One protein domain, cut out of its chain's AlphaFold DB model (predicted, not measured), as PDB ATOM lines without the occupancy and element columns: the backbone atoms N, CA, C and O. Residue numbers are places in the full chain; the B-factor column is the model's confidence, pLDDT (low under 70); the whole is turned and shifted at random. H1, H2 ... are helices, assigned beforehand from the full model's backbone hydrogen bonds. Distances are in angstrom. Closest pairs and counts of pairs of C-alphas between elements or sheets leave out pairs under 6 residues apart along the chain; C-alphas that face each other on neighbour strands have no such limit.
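This is residues 181 to 327 of the 332 residues of an uncharacterized protein of Candidatus Dojkabacteria bacterium HGW-Dojkabacteria-1 (UniProt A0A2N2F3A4). Two long helices, H3 and H6, run side by side and nearly parallel through the middle, and a pair of shorter helices covers each of their two sides: the hairpin of H1 and H2 on one side, H4 and H5 on the other. The picture is of three layers of two helices each, with the long loop of residues 245 to 260 at one corner. The printed part has 147 residues with six named helices, H1 to H6 in that order along the chain, and no named strand; the class is all helix. H2, H3, H4, H5 and H6 make a bundle, helices grouped together, with packing that is part aligned and part crossed. The whole is compact, with a radius of gyration of the C-alphas of 15.8 A, and rounded, with spans of 48 by 39 by 24 A.

Begin at residue 181, where H1 runs through residues 181 to 192. A tight link leads to H2, residues 198 to 210, and the two form a helical hairpin: they touch, closest at the C-alphas of Lys 187 and Asn 200, 5.6 A apart, at a shallow tilt of 19 degrees, opposite ways. H2 touches H1 with residues 199 to 203 alone. Next comes H3, residues 219 to 244, which forms a second helical hairpin with H2; residues 221 to 232 of H3 alone touch H2, and the closest C-alphas are those of Tyr 199 and Phe 228, 6.9 A apart. Look then at H4, residues 261 to 272: it touches H3 at a steep tilt of 43 degrees, the same way, and the closest C-alphas, those of Gln 234 and Tyr 265, are 5.7 A apart. H5, residues 277 to 291, is close to H4 but not clearly touching, with the C-alphas of Lys 270 and Asp 280 closest at 6.7 A. The last helix, H6, residues 302 to 326, touches H3 at a shallow tilt of 5 degrees, the same way, closest at the C-alphas of Phe 229 and Ala 312, 7.1 A apart. H3 and H6 are the hubs, touching three helices each. H6 also touches H1, closest at the C-alphas of Val 186 and Leu 317, 5.8 A apart, at a steep tilt of 45 degrees. H5 and H6, a helical hairpin, only just touch, with 3 pairs of C-alphas within 8 A, the closest being those of Ile 283 and Ile 315 at 7.1 A. H1 is apart from H3, H4 and H5. In H1, H2, H3, H4, H5 and H6 every backbone O i to N i+4 pair is within hydrogen-bond range.

Find C-alpha 181 at (135.320, 138.289, 140.930); from there H1 covers 16.3 A to C-alpha 192. H2 measures 18.2 A from C-alpha 198 to C-alpha 210. Go to C-alpha 219 at (124.690, 129.529, 163.648), where H3 starts its 38.2 A to C-alpha 244. H4 is 16.7 A long from C-alpha 261 to C-alpha 272, and H5 is 20.9 A from C-alpha 277 to C-alpha 291. H6 runs 36.1 A from C-alpha 302 to C-alpha 326 at (138.704, 117.735, 131.491).

The two C-alphas farthest apart, those of Lys 213 and Gly 256, are 48.8 A from each other. The printed part has no cut. The link from H3 to H4, 16 residues, is long, and its C-alphas lie 15 to 26 A from the mean of all C-alphas. The mean pLDDT of the printed part is 83.3, and you will find values under 70 at residue 215 and residues 292 to 300.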
ATOM      1  N   LYS A 181     135.058 138.828 142.264       71.31
ATOM      2  CA  LYS A 181     135.320 138.289 140.930       71.31
ATOM      3  C   LYS A 181     135.128 136.772 140.895       71.31
ATOM      4  O   LYS A 181     134.436 136.292 140.003       71.31
ATOM      5  N   ASP A 182     135.642 136.050 141.882       79.81
ATOM      6  CA  ASP A 182     135.615 134.586 141.853       79.81
ATOM      7  C   ASP A 182     134.262 134.054 142.319       79.81
ATOM      8  O   ASP A 182     133.787 133.065 141.774       79.81
ATOM      9  N   VAL A 183     133.536 134.790 143.175       84.25
ATOM     10  CA  VAL A 183     132.097 134.545 143.408       84.25
ATOM     11  C   VAL A 183     131.319 134.623 142.087       84.25
ATOM     12  O   VAL A 183     130.537 133.726 141.768       84.25
ATOM     13  N   LYS A 184     131.519 135.694 141.302       85.50
ATOM     14  CA  LYS A 184     130.848 135.871 140.002       85.50
ATOM     15  C   LYS A 184     131.221 134.761 139.028       85.50
ATOM     16  O   LYS A 184     130.350 134.266 138.316       85.50
ATOM     17  N   GLU A 185     132.487 134.365 139.014       86.69
ATOM     18  CA  GLU A 185     132.979 133.300 138.149       86.69
ATOM     19  C   GLU A 185     132.410 131.932 138.543       86.69
ATOM     20  O   GLU A 185     131.912 131.211 137.682       86.69
ATOM     21  N   VAL A 186     132.371 131.608 139.838       88.31
ATOM     22  CA  VAL A 186     131.715 130.398 140.351       88.31
ATOM     23  C   VAL A 186     130.239 130.383 139.958       88.31
ATOM     24  O   VAL A 186     129.792 129.400 139.367       88.31
ATOM     25  N   LYS A 187     129.496 131.480 140.175       89.50
ATOM     26  CA  LYS A 187     128.081 131.582 139.769       89.50
ATOM     27  C   LYS A 187     127.896 131.371 138.262       89.50
ATOM     28  O   LYS A 187     126.985 130.661 137.825       89.50
ATOM     29  N   ARG A 188     128.785 131.960 137.453       89.38
ATOM     30  CA  ARG A 188     128.799 131.810 135.992       89.38
ATOM     31  C   ARG A 188     129.032 130.359 135.584       89.38
ATOM     32  O   ARG A 188     128.315 129.862 134.716       89.38
ATOM     33  N   ILE A 189     130.008 129.684 136.195       87.75
ATOM     34  CA  ILE A 189     130.318 128.290 135.880       87.75
ATOM     35  C   ILE A 189     129.163 127.385 136.297       87.75
ATOM     36  O   ILE A 189     128.719 126.627 135.444       87.75
ATOM     37  N   ILE A 190     128.639 127.505 137.526       88.94
ATOM     38  CA  ILE A 190     127.475 126.746 138.032       88.94
ATOM     39  C   ILE A 190     126.321 126.804 137.029       88.94
ATOM     40  O   ILE A 190     125.807 125.763 136.625       88.94
ATOM     41  N   LYS A 191     125.983 128.010 136.552       88.56
ATOM     42  CA  LYS A 191     124.945 128.204 135.533       88.56
ATOM     43  C   LYS A 191     125.312 127.559 134.195       88.56
ATOM     44  O   LYS A 191     124.482 126.907 133.573       88.56
ATOM     45  N   TYR A 192     126.549 127.731 133.732       86.81
ATOM     46  CA  TYR A 192     127.011 127.157 132.465       86.81
ATOM     47  C   TYR A 192     126.908 125.627 132.456       86.81
ATOM     48  O   TYR A 192     126.433 125.033 131.482       86.81
ATOM     49  N   ILE A 193     127.302 124.990 133.557       85.81
ATOM     50  CA  ILE A 193     127.197 123.546 133.729       85.81
ATOM     51  C   ILE A 193     125.818 123.108 134.216       85.81
ATOM     52  O   ILE A 193     125.665 121.929 134.464       85.81
ATOM     53  N   ASP A 194     124.804 123.963 134.319       87.25
ATOM     54  CA  ASP A 194     123.450 123.529 134.699       87.25
ATOM     55  C   ASP A 194     123.417 122.768 136.045       87.25
ATOM     56  O   ASP A 194     122.841 121.688 136.172       87.25
ATOM     57  N   LEU A 195     124.152 123.279 137.040       87.38
ATOM     58  CA  LEU A 195     123.955 122.888 138.437       87.38
ATOM     59  C   LEU A 195     122.784 123.678 139.036       87.38
ATOM     60  O   LEU A 195     122.446 124.758 138.556       87.38
ATOM     61  N   ASP A 196     122.204 123.131 140.105       88.38
ATOM     62  CA  ASP A 196     121.027 123.672 140.791       88.38
ATOM     63  C   ASP A 196     121.188 125.164 141.157       88.38
ATOM     64  O   ASP A 196     122.215 125.590 141.702       88.38
ATOM     65  N   GLU A 197     120.160 125.962 140.860       87.19
ATOM     66  CA  GLU A 197     120.142 127.408 141.088       87.19
ATOM     67  C   GLU A 197     120.284 127.765 142.575       87.19
ATOM     68  O   GLU A 197     120.863 128.812 142.889       87.19
ATOM     69  N   LYS A 198     119.919 126.842 143.483       90.62
ATOM     70  CA  LYS A 198     120.092 126.996 144.939       90.62
ATOM     71  C   LYS A 198     121.512 127.414 145.334       90.62
ATOM     72  O   LYS A 198     121.705 128.135 146.311       90.62
ATOM     73  N   TYR A 199     122.531 126.991 144.579       89.56
ATOM     74  CA  TYR A 199     123.921 127.352 144.862       89.56
ATOM     75  C   TYR A 199     124.191 128.841 144.616       89.56
ATOM     76  O   TYR A 199     124.901 129.486 145.388       89.56
ATOM     77  N   ASN A 200     123.616 129.404 143.553       88.44
ATOM     78  CA  ASN A 200     123.767 130.819 143.220       88.44
ATOM     79  C   ASN A 200     122.972 131.709 144.177       88.44
ATOM     80  O   ASN A 200     123.465 132.774 144.565       88.44
ATOM     81  N   GLU A 201     121.775 131.267 144.562       88.62
ATOM     82  CA  GLU A 201     120.937 131.922 145.568       88.62
ATOM     83  C   GLU A 201     121.671 131.994 146.906       88.62
ATOM     84  O   GLU A 201     121.889 133.086 147.427       88.62
ATOM     85  N   PHE A 202     122.184 130.862 147.388       90.44
ATOM     86  CA  PHE A 202     122.892 130.801 148.662       90.44
ATOM     87  C   PHE A 202     124.174 131.650 148.689       90.44
ATOM     88  O   PHE A 202     124.455 132.351 149.662       90.44
ATOM     89  N   LEU A 203     124.947 131.666 147.596       88.06
ATOM     90  CA  LEU A 203     126.102 132.566 147.484       88.06
ATOM     91  C   LEU A 203     125.688 134.048 147.531       88.06
ATOM     92  O   LEU A 203     126.453 134.879 148.007       88.06
ATOM     93  N   THR A 204     124.503 134.394 147.023       87.44
ATOM     94  CA  THR A 204     123.956 135.760 147.111       87.44
ATOM     95  C   THR A 204     123.522 136.088 148.537       87.44
ATOM     96  O   THR A 204     123.887 137.142 149.050       87.44
ATOM     97  N   GLU A 205     122.841 135.158 149.209       87.19
ATOM     98  CA  GLU A 205     122.421 135.301 150.606       87.19
ATOM     99  C   GLU A 205     123.615 135.540 151.545       87.19
ATOM    100  O   GLU A 205     123.585 136.445 152.385       87.19
ATOM    101  N   ILE A 206     124.710 134.784 151.376       85.19
ATOM    102  CA  ILE A 206     125.926 134.990 152.171       85.19
ATOM    103  C   ILE A 206     126.502 136.396 151.959       85.19
ATOM    104  O   ILE A 206     126.910 137.040 152.931       85.19
ATOM    105  N   ASP A 207     126.555 136.876 150.716       82.31
ATOM    106  CA  ASP A 207     127.085 138.206 150.395       82.31
ATOM    107  C   ASP A 207     126.248 139.309 151.051       82.31
ATOM    108  O   ASP A 207     126.792 140.223 151.676       82.31
ATOM    109  N   GLU A 208     124.924 139.205 150.970       84.19
ATOM    110  CA  GLU A 208     124.004 140.140 151.618       84.19
ATOM    111  C   GLU A 208     124.196 140.145 153.137       84.19
ATOM    112  O   GLU A 208     124.323 141.211 153.747       84.19
ATOM    113  N   HIS A 209     124.314 138.964 153.751       81.94
ATOM    114  CA  HIS A 209     124.500 138.835 155.192       81.94
ATOM    115  C   HIS A 209     125.849 139.404 155.661       81.94
ATOM    116  O   HIS A 209     125.921 140.112 156.674       81.94
ATOM    117  N   LEU A 210     126.923 139.159 154.906       79.31
ATOM    118  CA  LEU A 210     128.254 139.709 155.174       79.31
ATOM    119  C   LEU A 210     128.305 141.235 155.032       79.31
ATOM    120  O   LEU A 210     129.096 141.880 155.723       79.31
ATOM    121  N   ASN A 211     127.429 141.834 154.234       76.69
ATOM    122  CA  ASN A 211     127.349 143.287 154.073       76.69
ATOM    123  C   ASN A 211     126.522 143.994 155.161       76.69
ATOM    124  O   ASN A 211     126.519 145.224 155.249       76.69
ATOM    125  N   THR A 212     125.868 143.251 156.058       77.19
ATOM    126  CA  THR A 212     125.134 143.841 157.190       77.19
ATOM    127  C   THR A 212     126.071 144.407 158.266       77.19
ATOM    128  O   THR A 212     127.201 143.955 158.440       77.19
ATOM    129  N   LYS A 213     125.606 145.367 159.080       71.62
ATOM    130  CA  LYS A 213     126.397 145.933 160.199       71.62
ATOM    131  C   LYS A 213     126.597 144.973 161.386       71.62
ATOM    132  O   LYS A 213     127.249 145.353 162.359       71.62
ATOM    133  N   SER A 214     126.044 143.758 161.336       72.75
ATOM    134  CA  SER A 214     126.208 142.771 162.405       72.75
ATOM    135  C   SER A 214     127.683 142.410 162.596       72.75
ATOM    136  O   SER A 214     128.436 142.295 161.625       72.75
ATOM    137  N   ARG A 215     128.099 142.223 163.855       66.06
ATOM    138  CA  ARG A 215     129.429 141.692 164.208       66.06
ATOM    139  C   ARG A 215     129.455 140.163 164.265       66.06
ATOM    140  O   ARG A 215     130.538 139.585 164.215       66.06
ATOM    141  N   SER A 216     128.289 139.530 164.363       70.19
ATOM    142  CA  SER A 216     128.132 138.081 164.471       70.19
ATOM    143  C   SER A 216     127.381 137.498 163.279       70.19
ATOM    144  O   SER A 216     126.617 138.189 162.603       70.19
ATOM    145  N   ILE A 217     127.620 136.209 163.044       74.06
ATOM    146  CA  ILE A 217     126.935 135.386 162.045       74.06
ATOM    147  C   ILE A 217     125.999 134.433 162.782       74.06
ATOM    148  O   ILE A 217     126.326 133.971 163.877       74.06
ATOM    149  N   SER A 218     124.826 134.159 162.213       76.06
ATOM    150  CA  SER A 218     123.908 133.182 162.795       76.06
ATOM    151  C   SER A 218     124.487 131.766 162.676       76.06
ATOM    152  O   SER A 218     125.081 131.397 161.664       76.06
ATOM    153  N   ALA A 219     124.286 130.936 163.702       74.62
ATOM    154  CA  ALA A 219     124.690 129.529 163.648       74.62
ATOM    155  C   ALA A 219     124.006 128.767 162.490       74.62
ATOM    156  O   ALA A 219     124.581 127.818 161.964       74.62
ATOM    157  N   GLY A 220     122.813 129.218 162.073       80.50
ATOM    158  CA  GLY A 220     122.109 128.719 160.888       80.50
ATOM    159  C   GLY A 220     122.937 128.887 159.616       80.50
ATOM    160  O   GLY A 220     123.279 127.889 158.996       80.50
ATOM    161  N   LEU A 221     123.405 130.108 159.325       82.25
ATOM    162  CA  LEU A 221     124.166 130.392 158.104       82.25
ATOM    163  C   LEU A 221     125.473 129.582 158.014       82.25
ATOM    164  O   LEU A 221     125.904 129.193 156.932       82.25
ATOM    165  N   ILE A 222     126.102 129.289 159.156       81.19
ATOM    166  CA  ILE A 222     127.285 128.416 159.212       81.19
ATOM    167  C   ILE A 222     126.930 126.976 158.813       81.19
ATOM    168  O   ILE A 222     127.683 126.338 158.075       81.19
ATOM    169  N   ASN A 223     125.802 126.455 159.296       82.69
ATOM    170  CA  ASN A 223     125.334 125.115 158.943       82.69
ATOM    171  C   ASN A 223     124.893 125.030 157.481       82.69
ATOM    172  O   ASN A 223     125.221 124.051 156.804       82.69
ATOM    173  N   ASP A 224     124.247 126.072 156.971       87.19
ATOM    174  CA  ASP A 224     123.872 126.163 155.563       87.19
ATOM    175  C   ASP A 224     125.126 126.223 154.683       87.19
ATOM    176  O   ASP A 224     125.219 125.523 153.681       87.19
ATOM    177  N   PHE A 225     126.169 126.936 155.123       87.44
ATOM    178  CA  PHE A 225     127.443 127.010 154.409       87.44
ATOM    179  C   PHE A 225     128.189 125.669 154.361       87.44
ATOM    180  O   PHE A 225     128.746 125.296 153.325       87.44
ATOM    181  N   ARG A 226     128.161 124.899 155.455       86.75
ATOM    182  CA  ARG A 226     128.680 123.519 155.473       86.75
ATOM    183  C   ARG A 226     127.919 122.627 154.496       86.75
ATOM    184  O   ARG A 226     128.539 121.850 153.767       86.75
ATOM    185  N   SER A 227     126.594 122.754 154.482       88.62
ATOM    186  CA  SER A 227     125.707 121.977 153.613       88.62
ATOM    187  C   SER A 227     125.946 122.326 152.146       88.62
ATOM    188  O   SER A 227     126.193 121.429 151.349       88.62
ATOM    189  N   PHE A 228     126.025 123.618 151.819       90.62
ATOM    190  CA  PHE A 228     126.386 124.127 150.498       90.62
ATOM    191  C   PHE A 228     127.676 123.497 149.970       90.62
ATOM    192  O   PHE A 228     127.691 122.949 148.869       90.62
ATOM    193  N   PHE A 229     128.755 123.537 150.758       89.69
ATOM    194  CA  PHE A 229     130.046 123.014 150.313       89.69
ATOM    195  C   PHE A 229     130.003 121.494 150.097       89.69
ATOM    196  O   PHE A 229     130.550 120.985 149.118       89.69
ATOM    197  N   SER A 230     129.328 120.763 150.989       89.81
ATOM    198  CA  SER A 230     129.157 119.311 150.872       89.81
ATOM    199  C   SER A 230     128.341 118.921 149.637       89.81
ATOM    200  O   SER A 230     128.764 118.053 148.868       89.81
ATOM    201  N   ASP A 231     127.196 119.572 149.438       91.62
ATOM    202  CA  ASP A 231     126.279 119.331 148.325       91.62
ATOM    203  C   ASP A 231     126.963 119.605 146.983       91.62
ATOM    204  O   ASP A 231     126.916 118.777 146.072       91.62
ATOM    205  N   LEU A 232     127.694 120.718 146.887       91.62
ATOM    206  CA  LEU A 232     128.392 121.104 145.668       91.62
ATOM    207  C   LEU A 232     129.470 120.085 145.278       91.62
ATOM    208  O   LEU A 232     129.540 119.653 144.127       91.62
ATOM    209  N   VAL A 233     130.288 119.647 146.240       92.44
ATOM    210  CA  VAL A 233     131.290 118.587 146.029       92.44
ATOM    211  C   VAL A 233     130.628 117.293 145.550       92.44
ATOM    212  O   VAL A 233     131.136 116.626 144.642       92.44
ATOM    213  N   GLN A 234     129.489 116.935 146.142       93.75
ATOM    214  CA  GLN A 234     128.728 115.754 145.759       93.75
ATOM    215  C   GLN A 234     128.168 115.868 144.335       93.75
ATOM    216  O   GLN A 234     128.265 114.907 143.570       93.75
ATOM    217  N   ASP A 235     127.612 117.011 143.955       93.50
ATOM    218  CA  ASP A 235     126.996 117.188 142.641       93.50
ATOM    219  C   ASP A 235     128.031 117.298 141.516       93.50
ATOM    220  O   ASP A 235     127.823 116.717 140.449       93.50
ATOM    221  N   ILE A 236     129.200 117.903 141.768       93.06
ATOM    222  CA  ILE A 236     130.347 117.838 140.845       93.06
ATOM    223  C   ILE A 236     130.750 116.372 140.616       93.06
ATOM    224  O   ILE A 236     130.929 115.941 139.475       93.06
ATOM    225  N   ALA A 237     130.848 115.573 141.683       93.75
ATOM    226  CA  ALA A 237     131.210 114.161 141.574       93.75
ATOM    227  C   ALA A 237     130.170 113.348 140.786       93.75
ATOM    228  O   ALA A 237     130.539 112.579 139.896       93.75
ATOM    229  N   LYS A 238     128.873 113.538 141.072       92.88
ATOM    230  CA  LYS A 238     127.777 112.891 140.330       92.88
ATOM    231  C   LYS A 238     127.784 113.280 138.859       92.88
ATOM    232  O   LYS A 238     127.578 112.423 138.008       92.88
ATOM    233  N   ARG A 239     128.043 114.551 138.549       91.38
ATOM    234  CA  ARG A 239     128.112 115.024 137.168       91.38
ATOM    235  C   ARG A 239     129.232 114.333 136.402       91.38
ATOM    236  O   ARG A 239     128.981 113.817 135.320       91.38
ATOM    237  N   ILE A 240     130.438 114.286 136.966       92.81
ATOM    238  CA  ILE A 240     131.574 113.589 136.343       92.81
ATOM    239  C   ILE A 240     131.236 112.110 136.126       92.81
ATOM    240  O   ILE A 240     131.475 111.588 135.046       92.81
ATOM    241  N   SER A 241     130.637 111.460 137.126       93.31
ATOM    242  CA  SER A 241     130.185 110.065 137.032       93.31
ATOM    243  C   SER A 241     129.147 109.849 135.922       93.31
ATOM    244  O   SER A 241     129.258 108.900 135.152       93.31
ATOM    245  N   SER A 242     128.197 110.773 135.761       91.00
ATOM    246  CA  SER A 242     127.222 110.752 134.662       91.00
ATOM    247  C   SER A 242     127.883 110.914 133.286       91.00
ATOM    248  O   SER A 242     127.558 110.180 132.356       91.00
ATOM    249  N   VAL A 243     128.851 111.831 133.160       89.50
ATOM    250  CA  VAL A 243     129.582 112.082 131.902       89.50
ATOM    251  C   VAL A 243     130.469 110.898 131.502       89.50
ATOM    252  O   VAL A 243     130.561 110.575 130.321       89.50
ATOM    253  N   GLU A 244     131.115 110.253 132.471       89.94
ATOM    254  CA  GLU A 244     131.985 109.084 132.264       89.94
ATOM    255  C   GLU A 244     131.196 107.773 132.104       89.94
ATOM    256  O   GLU A 244     131.725 106.789 131.587       89.94
ATOM    257  N   GLY A 245     129.935 107.740 132.546       87.75
ATOM    258  CA  GLY A 245     129.126 106.523 132.581       87.75
ATOM    259  C   GLY A 245     129.610 105.499 133.615       87.75
ATOM    260  O   GLY A 245     129.358 104.304 133.455       87.75
ATOM    261  N   ASP A 246     130.315 105.936 134.662       89.69
ATOM    262  CA  ASP A 246     130.818 105.077 135.735       89.69
ATOM    263  C   ASP A 246     130.091 105.318 137.066       89.69
ATOM    264  O   ASP A 246     129.336 106.271 137.237       89.69
ATOM    265  N   ASN A 247     130.285 104.414 138.029       88.12
ATOM    266  CA  ASN A 247     129.714 104.542 139.370       88.12
ATOM    267  C   ASN A 247     130.757 105.088 140.346       88.12
ATOM    268  O   ASN A 247     131.897 104.622 140.368       88.12
ATOM    269  N   ILE A 248     130.341 105.988 141.240       90.12
ATOM    270  CA  ILE A 248     131.193 106.492 142.325       90.12
ATOM    271  C   ILE A 248     131.508 105.337 143.299       90.12
ATOM    272  O   ILE A 248     130.592 104.838 143.966       90.12
ATOM    273  N   PRO A 249     132.777 104.899 143.433       87.75
ATOM    274  CA  PRO A 249     133.113 103.722 144.225       87.75
ATOM    275  C   PRO A 249     132.850 103.911 145.721       87.75
ATOM    276  O   PRO A 249     133.035 104.993 146.284       87.75
ATOM    277  N   LYS A 250     132.496 102.818 146.405       86.50
ATOM    278  CA  LYS A 250     132.514 102.764 147.872       86.50
ATOM    279  C   LYS A 250     133.949 102.539 148.342       86.50
ATOM    280  O   LYS A 250     134.461 101.425 148.285       86.50
ATOM    281  N   TYR A 251     134.597 103.602 148.799       83.56
ATOM    282  CA  TYR A 251     135.939 103.524 149.366       83.56
ATOM    283  C   TYR A 251     135.906 103.102 150.835       83.56
ATOM    284  O   TYR A 251     134.992 103.475 151.574       83.56
ATOM    285  N   LYS A 252     136.948 102.379 151.255       81.19
ATOM    286  CA  LYS A 252     137.209 102.048 152.656       81.19
ATOM    287  C   LYS A 252     138.356 102.894 153.218       81.19
ATOM    288  O   LYS A 252     139.249 103.302 152.467       81.19
ATOM    289  N   ASP A 253     138.295 103.179 154.512       77.31
ATOM    290  CA  ASP A 253     139.396 103.740 155.295       77.31
ATOM    291  C   ASP A 253     140.465 102.662 155.600       77.31
ATOM    292  O   ASP A 253     140.261 101.487 155.266       77.31
ATOM    293  N   PRO A 254     141.620 103.025 156.195       74.94
ATOM    294  CA  PRO A 254     142.662 102.062 156.564       74.94
ATOM    295  C   PRO A 254     142.203 100.975 157.549       74.94
ATOM    296  O   PRO A 254     142.805  99.907 157.599       74.94
ATOM    297  N   GLU A 255     141.127 101.218 158.301       76.25
ATOM    298  CA  GLU A 255     140.519 100.263 159.237       76.25
ATOM    299  C   GLU A 255     139.463  99.364 158.562       76.25
ATOM    300  O   GLU A 255     138.833  98.528 159.211       76.25
ATOM    301  N   GLY A 256     139.244  99.521 157.252       75.69
ATOM    302  CA  GLY A 256     138.288  98.738 156.472       75.69
ATOM    303  C   GLY A 256     136.829  99.203 156.571       75.69
ATOM    304  O   GLY A 256     135.953  98.534 156.009       75.69
ATOM    305  N   LYS A 257     136.542 100.333 157.231       75.56
ATOM    306  CA  LYS A 257     135.198 100.927 157.318       75.56
ATOM    307  C   LYS A 257     134.908 101.765 156.078       75.56
ATOM    308  O   LYS A 257     135.801 102.355 155.480       75.56
ATOM    309  N   ASN A 258     133.642 101.836 155.673       77.38
ATOM    310  CA  ASN A 258     133.248 102.677 154.540       77.38
ATOM    311  C   ASN A 258     133.485 104.159 154.869       77.38
ATOM    312  O   ASN A 258     133.091 104.626 155.938       77.38
ATOM    313  N   LEU A 259     134.076 104.903 153.930       76.88
ATOM    314  CA  LEU A 259     134.198 106.354 154.061       76.88
ATOM    315  C   LEU A 259     132.809 107.003 154.158       76.88
ATOM    316  O   LEU A 259     131.883 106.620 153.438       76.88
ATOM    317  N   ARG A 260     132.695 108.023 155.020       77.75
ATOM    318  CA  ARG A 260     131.521 108.912 155.082       77.75
ATOM    319  C   ARG A 260     131.311 109.608 153.732       77.75
ATOM    320  O   ARG A 260     132.271 109.799 152.982       77.75
ATOM    321  N   ASP A 261     130.076 110.014 153.439       78.44
ATOM    322  CA  ASP A 261     129.668 110.437 152.090       78.44
ATOM    323  C   ASP A 261     130.559 111.535 151.485       78.44
ATOM    324  O   ASP A 261     131.074 111.346 150.383       78.44
ATOM    325  N   ILE A 262     130.857 112.620 152.210       84.69
ATOM    326  CA  ILE A 262     131.715 113.696 151.680       84.69
ATOM    327  C   ILE A 262     133.151 113.226 151.385       84.69
ATOM    328  O   ILE A 262     133.725 113.573 150.354       84.69
ATOM    329  N   ALA A 263     133.727 112.375 152.240       86.31
ATOM    330  CA  ALA A 263     135.066 111.826 152.032       86.31
ATOM    331  C   ALA A 263     135.109 110.888 150.812       86.31
ATOM    332  O   ALA A 263     136.090 110.888 150.065       86.31
ATOM    333  N   ARG A 264     134.023 110.138 150.563       90.00
ATOM    334  CA  ARG A 264     133.864 109.308 149.361       90.00
ATOM    335  C   ARG A 264     133.880 110.160 148.090       90.00
ATOM    336  O   ARG A 264     134.645 109.850 147.177       90.00
ATOM    337  N   TYR A 265     133.074 111.223 148.035       92.62
ATOM    338  CA  TYR A 265     133.011 112.107 146.864       92.62
ATOM    339  C   TYR A 265     134.339 112.818 146.614       92.62
ATOM    340  O   TYR A 265     134.819 112.841 145.488       92.62
ATOM    341  N   ARG A 266     134.997 113.310 147.666       91.62
ATOM    342  CA  ARG A 266     136.305 113.961 147.540       91.62
ATOM    343  C   ARG A 266     137.383 113.035 146.999       91.62
ATOM    344  O   ARG A 266     138.109 113.418 146.089       91.62
ATOM    345  N   ARG A 267     137.455 111.797 147.498       91.69
ATOM    346  CA  ARG A 267     138.405 110.804 146.981       91.69
ATOM    347  C   ARG A 267     138.146 110.486 145.510       91.69
ATOM    348  O   ARG A 267     139.090 110.332 144.743       91.69
ATOM    349  N   TYR A 268     136.876 110.424 145.112       94.44
ATOM    350  CA  TYR A 268     136.501 110.281 143.710       94.44
ATOM    351  C   TYR A 268     136.966 111.480 142.865       94.44
ATOM    352  O   TYR A 268     137.612 111.278 141.836       94.44
ATOM    353  N   LEU A 269     136.736 112.713 143.331       94.25
ATOM    354  CA  LEU A 269     137.207 113.927 142.655       94.25
ATOM    355  C   LEU A 269     138.732 114.003 142.565       94.25
ATOM    356  O   LEU A 269     139.234 114.379 141.512       94.25
ATOM    357  N   LYS A 270     139.473 113.595 143.607       94.44
ATOM    358  CA  LYS A 270     140.944 113.535 143.577       94.44
ATOM    359  C   LYS A 270     141.440 112.749 142.369       94.44
ATOM    360  O   LYS A 270     142.285 113.229 141.622       94.44
ATOM    361  N   ILE A 271     140.876 111.557 142.177       93.62
ATOM    362  CA  ILE A 271     141.255 110.648 141.096       93.62
ATOM    363  C   ILE A 271     140.809 111.216 139.747       93.62
ATOM    364  O   ILE A 271     141.607 111.308 138.819       93.62
ATOM    365  N   LYS A 272     139.538 111.617 139.625       94.75
ATOM    366  CA  LYS A 272     138.974 112.029 138.334       94.75
ATOM    367  C   LYS A 272     139.496 113.373 137.845       94.75
ATOM    368  O   LYS A 272     139.738 113.517 136.653       94.75
ATOM    369  N   LEU A 273     139.719 114.329 138.738       94.19
ATOM    370  CA  LEU A 273     140.232 115.659 138.397       94.19
ATOM    371  C   LEU A 273     141.758 115.765 138.474       94.19
ATOM    372  O   LEU A 273     142.285 116.858 138.254       94.19
ATOM    373  N   GLU A 274     142.455 114.666 138.789       93.56
ATOM    374  CA  GLU A 274     143.912 114.640 138.973       93.56
ATOM    375  C   GLU A 274     144.351 115.783 139.902       93.56
ATOM    376  O   GLU A 274     145.111 116.689 139.538       93.56
ATOM    377  N   LEU A 275     143.751 115.813 141.094       90.56
ATOM    378  CA  LEU A 275     144.148 116.756 142.134       90.56
ATOM    379  C   LEU A 275     145.525 116.347 142.655       90.56
ATOM    380  O   LEU A 275     145.767 115.162 142.901       90.56
ATOM    381  N   SER A 276     146.419 117.323 142.814       89.81
ATOM    382  CA  SER A 276     147.709 117.065 143.451       89.81
ATOM    383  C   SER A 276     147.502 116.685 144.918       89.81
ATOM    384  O   SER A 276     146.463 116.991 145.508       89.81
ATOM    385  N   ASP A 277     148.496 116.050 145.542       81.25
ATOM    386  CA  ASP A 277     148.416 115.758 146.979       81.25
ATOM    387  C   ASP A 277     148.258 117.041 147.808       81.25
ATOM    388  O   ASP A 277     147.488 117.060 148.760       81.25
ATOM    389  N   ARG A 278     148.865 118.151 147.366       80.62
ATOM    390  CA  ARG A 278     148.691 119.468 147.996       80.62
ATOM    391  C   ARG A 278     147.251 119.981 147.912       80.62
ATOM    392  O   ARG A 278     146.745 120.510 148.898       80.62
ATOM    393  N   ASP A 279     146.593 119.824 146.762       84.00
ATOM    394  CA  ASP A 279     145.187 120.219 146.596       84.00
ATOM    395  C   ASP A 279     144.287 119.391 147.525       84.00
ATOM    396  O   ASP A 279     143.407 119.921 148.199       84.00
ATOM    397  N   ASP A 280     144.519 118.079 147.592       86.06
ATOM    398  CA  ASP A 280     143.744 117.175 148.443       86.06
ATOM    399  C   ASP A 280     143.962 117.449 149.940       86.06
ATOM    400  O   ASP A 280     142.999 117.453 150.713       86.06
ATOM    401  N   ASP A 281     145.195 117.751 150.352       82.00
ATOM    402  CA  ASP A 281     145.536 118.133 151.725       82.00
ATOM    403  C   ASP A 281     144.876 119.457 152.129       82.00
ATOM    404  O   ASP A 281     144.322 119.564 153.232       82.00
ATOM    405  N   LEU A 282     144.865 120.447 151.228       84.94
ATOM    406  CA  LEU A 282     144.178 121.723 151.433       84.94
ATOM    407  C   LEU A 282     142.677 121.503 151.651       84.94
ATOM    408  O   LEU A 282     142.118 121.967 152.648       84.94
ATOM    409  N   ILE A 283     142.025 120.753 150.759       87.25
ATOM    410  CA  ILE A 283     140.586 120.473 150.859       87.25
ATOM    411  C   ILE A 283     140.297 119.637 152.117       87.25
ATOM    412  O   ILE A 283     139.304 119.881 152.801       87.25
ATOM    413  N   THR A 284     141.163 118.680 152.476       84.88
ATOM    414  CA  THR A 284     141.029 117.884 153.712       84.88
ATOM    415  C   THR A 284     141.059 118.761 154.943       84.88
ATOM    416  O   THR A 284     140.173 118.664 155.795       84.88
ATOM    417  N   SER A 285     142.057 119.633 155.012       81.62
ATOM    418  CA  SER A 285     142.244 120.551 156.126       81.62
ATOM    419  C   SER A 285     141.061 121.505 156.240       81.62
ATOM    420  O   SER A 285     140.528 121.684 157.334       81.62
ATOM    421  N   PHE A 286     140.585 122.041 155.114       85.69
ATOM    422  CA  PHE A 286     139.436 122.939 155.085       85.69
ATOM    423  C   PHE A 286     138.135 122.257 155.530       85.69
ATOM    424  O   PHE A 286     137.411 122.796 156.362       85.69
ATOM    425  N   VAL A 287     137.861 121.033 155.072       83.75
ATOM    426  CA  VAL A 287     136.716 120.235 155.550       83.75
ATOM    427  C   VAL A 287     136.833 119.980 157.057       83.75
ATOM    428  O   VAL A 287     135.852 120.109 157.788       83.75
ATOM    429  N   GLY A 288     138.039 119.681 157.547       80.31
ATOM    430  CA  GLY A 288     138.306 119.568 158.980       80.31
ATOM    431  C   GLY A 288     138.001 120.860 159.741       80.31
ATOM    432  O   GLY A 288     137.412 120.807 160.815       80.31
ATOM    433  N   VAL A 289     138.347 122.018 159.177       78.44
ATOM    434  CA  VAL A 289     138.010 123.338 159.730       78.44
ATOM    435  C   VAL A 289     136.495 123.540 159.782       78.44
ATOM    436  O   VAL A 289     135.978 123.887 160.840       78.44
ATOM    437  N   LEU A 290     135.771 123.243 158.698       76.19
ATOM    438  CA  LEU A 290     134.312 123.358 158.655       76.19
ATOM    439  C   LEU A 290     133.623 122.481 159.712       76.19
ATOM    440  O   LEU A 290     132.659 122.934 160.326       76.19
ATOM    441  N   HIS A 291     134.113 121.260 159.949       73.00
ATOM    442  CA  HIS A 291     133.490 120.274 160.845       73.00
ATOM    443  C   HIS A 291     134.031 120.247 162.283       73.00
ATOM    444  O   HIS A 291     133.527 119.468 163.094       73.00
ATOM    445  N   LYS A 292     135.023 121.072 162.641       68.94
ATOM    446  CA  LYS A 292     135.450 121.249 164.039       68.94
ATOM    447  C   LYS A 292     134.365 122.003 164.820       68.94
ATOM    448  O   LYS A 292     134.416 123.217 164.993       68.94
ATOM    449  N   GLU A 293     133.348 121.277 165.272       47.75
ATOM    450  CA  GLU A 293     132.352 121.762 166.228       47.75
ATOM    451  C   GLU A 293     132.987 121.943 167.618       47.75
ATOM    452  O   GLU A 293     133.681 121.054 168.105       47.75
ATOM    453  N   GLY A 294     132.749 123.091 168.267       46.31
ATOM    454  CA  GLY A 294     132.988 123.263 169.710       46.31
ATOM    455  C   GLY A 294     133.986 124.342 170.146       46.31
ATOM    456  O   GLY A 294     134.023 124.679 171.324       46.31
ATOM    457  N   GLY A 295     134.756 124.956 169.247       41.94
ATOM    458  CA  GLY A 295     135.517 126.159 169.599       41.94
ATOM    459  C   GLY A 295     134.621 127.387 169.474       41.94
ATOM    460  O   GLY A 295     134.239 127.730 168.357       41.94
ATOM    461  N   HIS A 296     134.298 128.074 170.571       48.31
ATOM    462  CA  HIS A 296     133.492 129.311 170.594       48.31
ATOM    463  C   HIS A 296     133.929 130.403 169.584       48.31
ATOM    464  O   HIS A 296     133.180 131.348 169.347       48.31
ATOM    465  N   SER A 297     135.098 130.268 168.946       49.47
ATOM    466  CA  SER A 297     135.604 131.135 167.879       49.47
ATOM    467  C   SER A 297     134.923 130.954 166.513       49.47
ATOM    468  O   SER A 297     134.844 131.928 165.766       49.47
ATOM    469  N   PHE A 298     134.432 129.754 166.165       45.16
ATOM    470  CA  PHE A 298     133.822 129.492 164.845       45.16
ATOM    471  C   PHE A 298     132.388 130.037 164.755       45.16
ATOM    472  O   PHE A 298     131.936 130.449 163.694       45.16
ATOM    473  N   VAL A 299     131.674 130.056 165.884       51.66
ATOM    474  CA  VAL A 299     130.210 130.222 165.941       51.66
ATOM    475  C   VAL A 299     129.759 131.691 165.876       51.66
ATOM    476  O   VAL A 299     128.571 131.957 165.739       51.66
ATOM    477  N   SER A 300     130.665 132.672 165.955       55.69
ATOM    478  CA  SER A 300     130.244 134.075 166.119       55.69
ATOM    479  C   SER A 300     131.144 135.137 165.490       55.69
ATOM    480  O   SER A 300     130.779 136.311 165.525       55.69
ATOM    481  N   ASN A 301     132.283 134.781 164.888       70.62
ATOM    482  CA  ASN A 301     133.189 135.771 164.307       70.62
ATOM    483  C   ASN A 301     132.940 135.946 162.800       70.62
ATOM    484  O   ASN A 301     133.332 135.109 161.986       70.62
ATOM    485  N   LYS A 302     132.327 137.076 162.431       75.88
ATOM    486  CA  LYS A 302     132.059 137.456 161.037       75.88
ATOM    487  C   LYS A 302     133.298 137.439 160.143       75.88
ATOM    488  O   LYS A 302     133.200 137.037 158.988       75.88
ATOM    489  N   GLU A 303     134.456 137.819 160.671       73.62
ATOM    490  CA  GLU A 303     135.707 137.807 159.911       73.62
ATOM    491  C   GLU A 303     136.172 136.380 159.614       73.62
ATOM    492  O   GLU A 303     136.588 136.066 158.502       73.62
ATOM    493  N   TYR A 304     136.031 135.489 160.590       74.50
ATOM    494  CA  TYR A 304     136.368 134.082 160.420       74.50
ATOM    495  C   TYR A 304     135.449 133.401 159.390       74.50
ATOM    496  O   TYR A 304     135.916 132.645 158.533       74.50
ATOM    497  N   PHE A 305     134.146 133.703 159.432       79.56
ATOM    498  CA  PHE A 305     133.185 133.217 158.440       79.56
ATOM    499  C   PHE A 305     133.493 133.761 157.037       79.56
ATOM    500  O   PHE A 305     133.515 132.993 156.080       79.56
ATOM    501  N   ARG A 306     133.822 135.054 156.921       80.81
ATOM    502  CA  ARG A 306     134.236 135.691 155.660       80.81
ATOM    503  C   ARG A 306     135.454 134.999 155.039       80.81
ATOM    504  O   ARG A 306     135.427 134.665 153.858       80.81
ATOM    505  N   LEU A 307     136.488 134.727 155.838       79.88
ATOM    506  CA  LEU A 307     137.680 133.999 155.385       79.88
ATOM    507  C   LEU A 307     137.343 132.567 154.955       79.88
ATOM    508  O   LEU A 307     137.767 132.128 153.888       79.88
ATOM    509  N   SER A 308     136.532 131.859 155.746       82.75
ATOM    510  CA  SER A 308     136.092 130.496 155.422       82.75
ATOM    511  C   SER A 308     135.302 130.453 154.111       82.75
ATOM    512  O   SER A 308     135.543 129.583 153.277       82.75
ATOM    513  N   ARG A 309     134.410 131.429 153.894       86.44
ATOM    514  CA  ARG A 309     133.666 131.607 152.643       86.44
ATOM    515  C   ARG A 309     134.596 131.766 151.450       86.44
ATOM    516  O   ARG A 309     134.419 131.073 150.456       86.44
ATOM    517  N   ASN A 310     135.601 132.627 151.552       85.19
ATOM    518  CA  ASN A 310     136.533 132.849 150.451       85.19
ATOM    519  C   ASN A 310     137.339 131.594 150.112       85.19
ATOM    520  O   ASN A 310     137.429 131.234 148.945       85.19
ATOM    521  N   ILE A 311     137.842 130.875 151.120       84.88
ATOM    522  CA  ILE A 311     138.566 129.615 150.897       84.88
ATOM    523  C   ILE A 311     137.664 128.578 150.208       84.88
ATOM    524  O   ILE A 311     138.104 127.899 149.282       84.88
ATOM    525  N   ALA A 312     136.391 128.469 150.606       88.31
ATOM    526  CA  ALA A 312     135.454 127.572 149.928       88.31
ATOM    527  C   ALA A 312     135.213 127.963 148.468       88.31
ATOM    528  O   ALA A 312     135.094 127.074 147.625       88.31
ATOM    529  N   ILE A 313     135.136 129.262 148.163       89.06
ATOM    530  CA  ILE A 313     134.977 129.756 146.790       89.06
ATOM    531  C   ILE A 313     136.200 129.409 145.947       89.06
ATOM    532  O   ILE A 313     136.024 128.885 144.852       89.06
ATOM    533  N   GLU A 314     137.413 129.584 146.470       88.00
ATOM    534  CA  GLU A 314     138.643 129.188 145.773       88.00
ATOM    535  C   GLU A 314     138.686 127.687 145.485       88.00
ATOM    536  O   GLU A 314     138.933 127.259 144.357       88.00
ATOM    537  N   ILE A 315     138.380 126.861 146.490       90.25
ATOM    538  CA  ILE A 315     138.321 125.406 146.313       90.25
ATOM    539  C   ILE A 315     137.257 125.041 145.274       90.25
ATOM    540  O   ILE A 315     137.485 124.192 144.412       90.25
ATOM    541  N   THR A 316     136.099 125.692 145.331       91.50
ATOM    542  CA  THR A 316     135.020 125.488 144.365       91.50
ATOM    543  C   THR A 316     135.482 125.835 142.954       91.50
ATOM    544  O   THR A 316     135.301 125.038 142.034       91.50
ATOM    545  N   LEU A 317     136.116 126.993 142.781       90.62
ATOM    546  CA  LEU A 317     136.618 127.449 141.497       90.62
ATOM    547  C   LEU A 317     137.688 126.500 140.948       90.62
ATOM    548  O   LEU A 317     137.644 126.163 139.764       90.62
ATOM    549  N   LEU A 318     138.593 126.004 141.797       91.44
ATOM    550  CA  LEU A 318     139.585 124.987 141.441       91.44
ATOM    551  C   LEU A 318     138.917 123.713 140.906       91.44
ATOM    552  O   LEU A 318     139.273 123.235 139.824       91.44
ATOM    553  N   LEU A 319     137.942 123.170 141.643       93.31
ATOM    554  CA  LEU A 319     137.231 121.945 141.265       93.31
ATOM    555  C   LEU A 319     136.461 122.128 139.953       93.31
ATOM    556  O   LEU A 319     136.593 121.310 139.041       93.31
ATOM    557  N   LEU A 320     135.703 123.217 139.835       91.69
ATOM    558  CA  LEU A 320     134.917 123.539 138.646       91.69
ATOM    559  C   LEU A 320     135.805 123.783 137.419       91.69
ATOM    560  O   LEU A 320     135.508 123.272 136.341       91.69
ATOM    561  N   SER A 321     136.920 124.499 137.575       89.81
ATOM    562  CA  SER A 321     137.856 124.782 136.479       89.81
ATOM    563  C   SER A 321     138.546 123.515 135.982       89.81
ATOM    564  O   SER A 321     138.623 123.282 134.774       89.81
ATOM    565  N   LYS A 322     139.013 122.653 136.896       91.94
ATOM    566  CA  LYS A 322     139.582 121.348 136.526       91.94
ATOM    567  C   LYS A 322     138.542 120.455 135.857       91.94
ATOM    568  O   LYS A 322     138.861 119.805 134.862       91.94
ATOM    569  N   MET A 323     137.306 120.460 136.357       92.00
ATOM    570  CA  MET A 323     136.211 119.722 135.738       92.00
ATOM    571  C   MET A 323     135.946 120.225 134.321       92.00
ATOM    572  O   MET A 323     135.956 119.414 133.410       92.00
ATOM    573  N   LEU A 324     135.778 121.532 134.104       88.75
ATOM    574  CA  LEU A 324     135.538 122.098 132.772       88.75
ATOM    575  C   LEU A 324     136.674 121.815 131.789       88.75
ATOM    576  O   LEU A 324     136.421 121.533 130.621       88.75
ATOM    577  N   LYS A 325     137.924 121.866 132.260       89.44
ATOM    578  CA  LYS A 325     139.096 121.564 131.433       89.44
ATOM    579  C   LYS A 325     139.094 120.115 130.944       89.44
ATOM    580  O   LYS A 325     139.502 119.860 129.815       89.44
ATOM    581  N   LYS A 326     138.679 119.173 131.794       90.50
ATOM    582  CA  LYS A 326     138.704 117.735 131.491       90.50
ATOM    583  C   LYS A 326     137.401 117.225 130.864       90.50
ATOM    584  O   LYS A 326     137.430 116.321 130.038       90.50
ATOM    585  N   TYR A 327     136.281 117.839 131.227       88.38
ATOM    586  CA  TYR A 327     134.912 117.476 130.867       88.38
ATOM    587  C   TYR A 327     134.150 118.714 130.366       88.38
ATOM    588  O   TYR A 327     133.223 119.187 131.036       88.38
TER     589      TYR A 327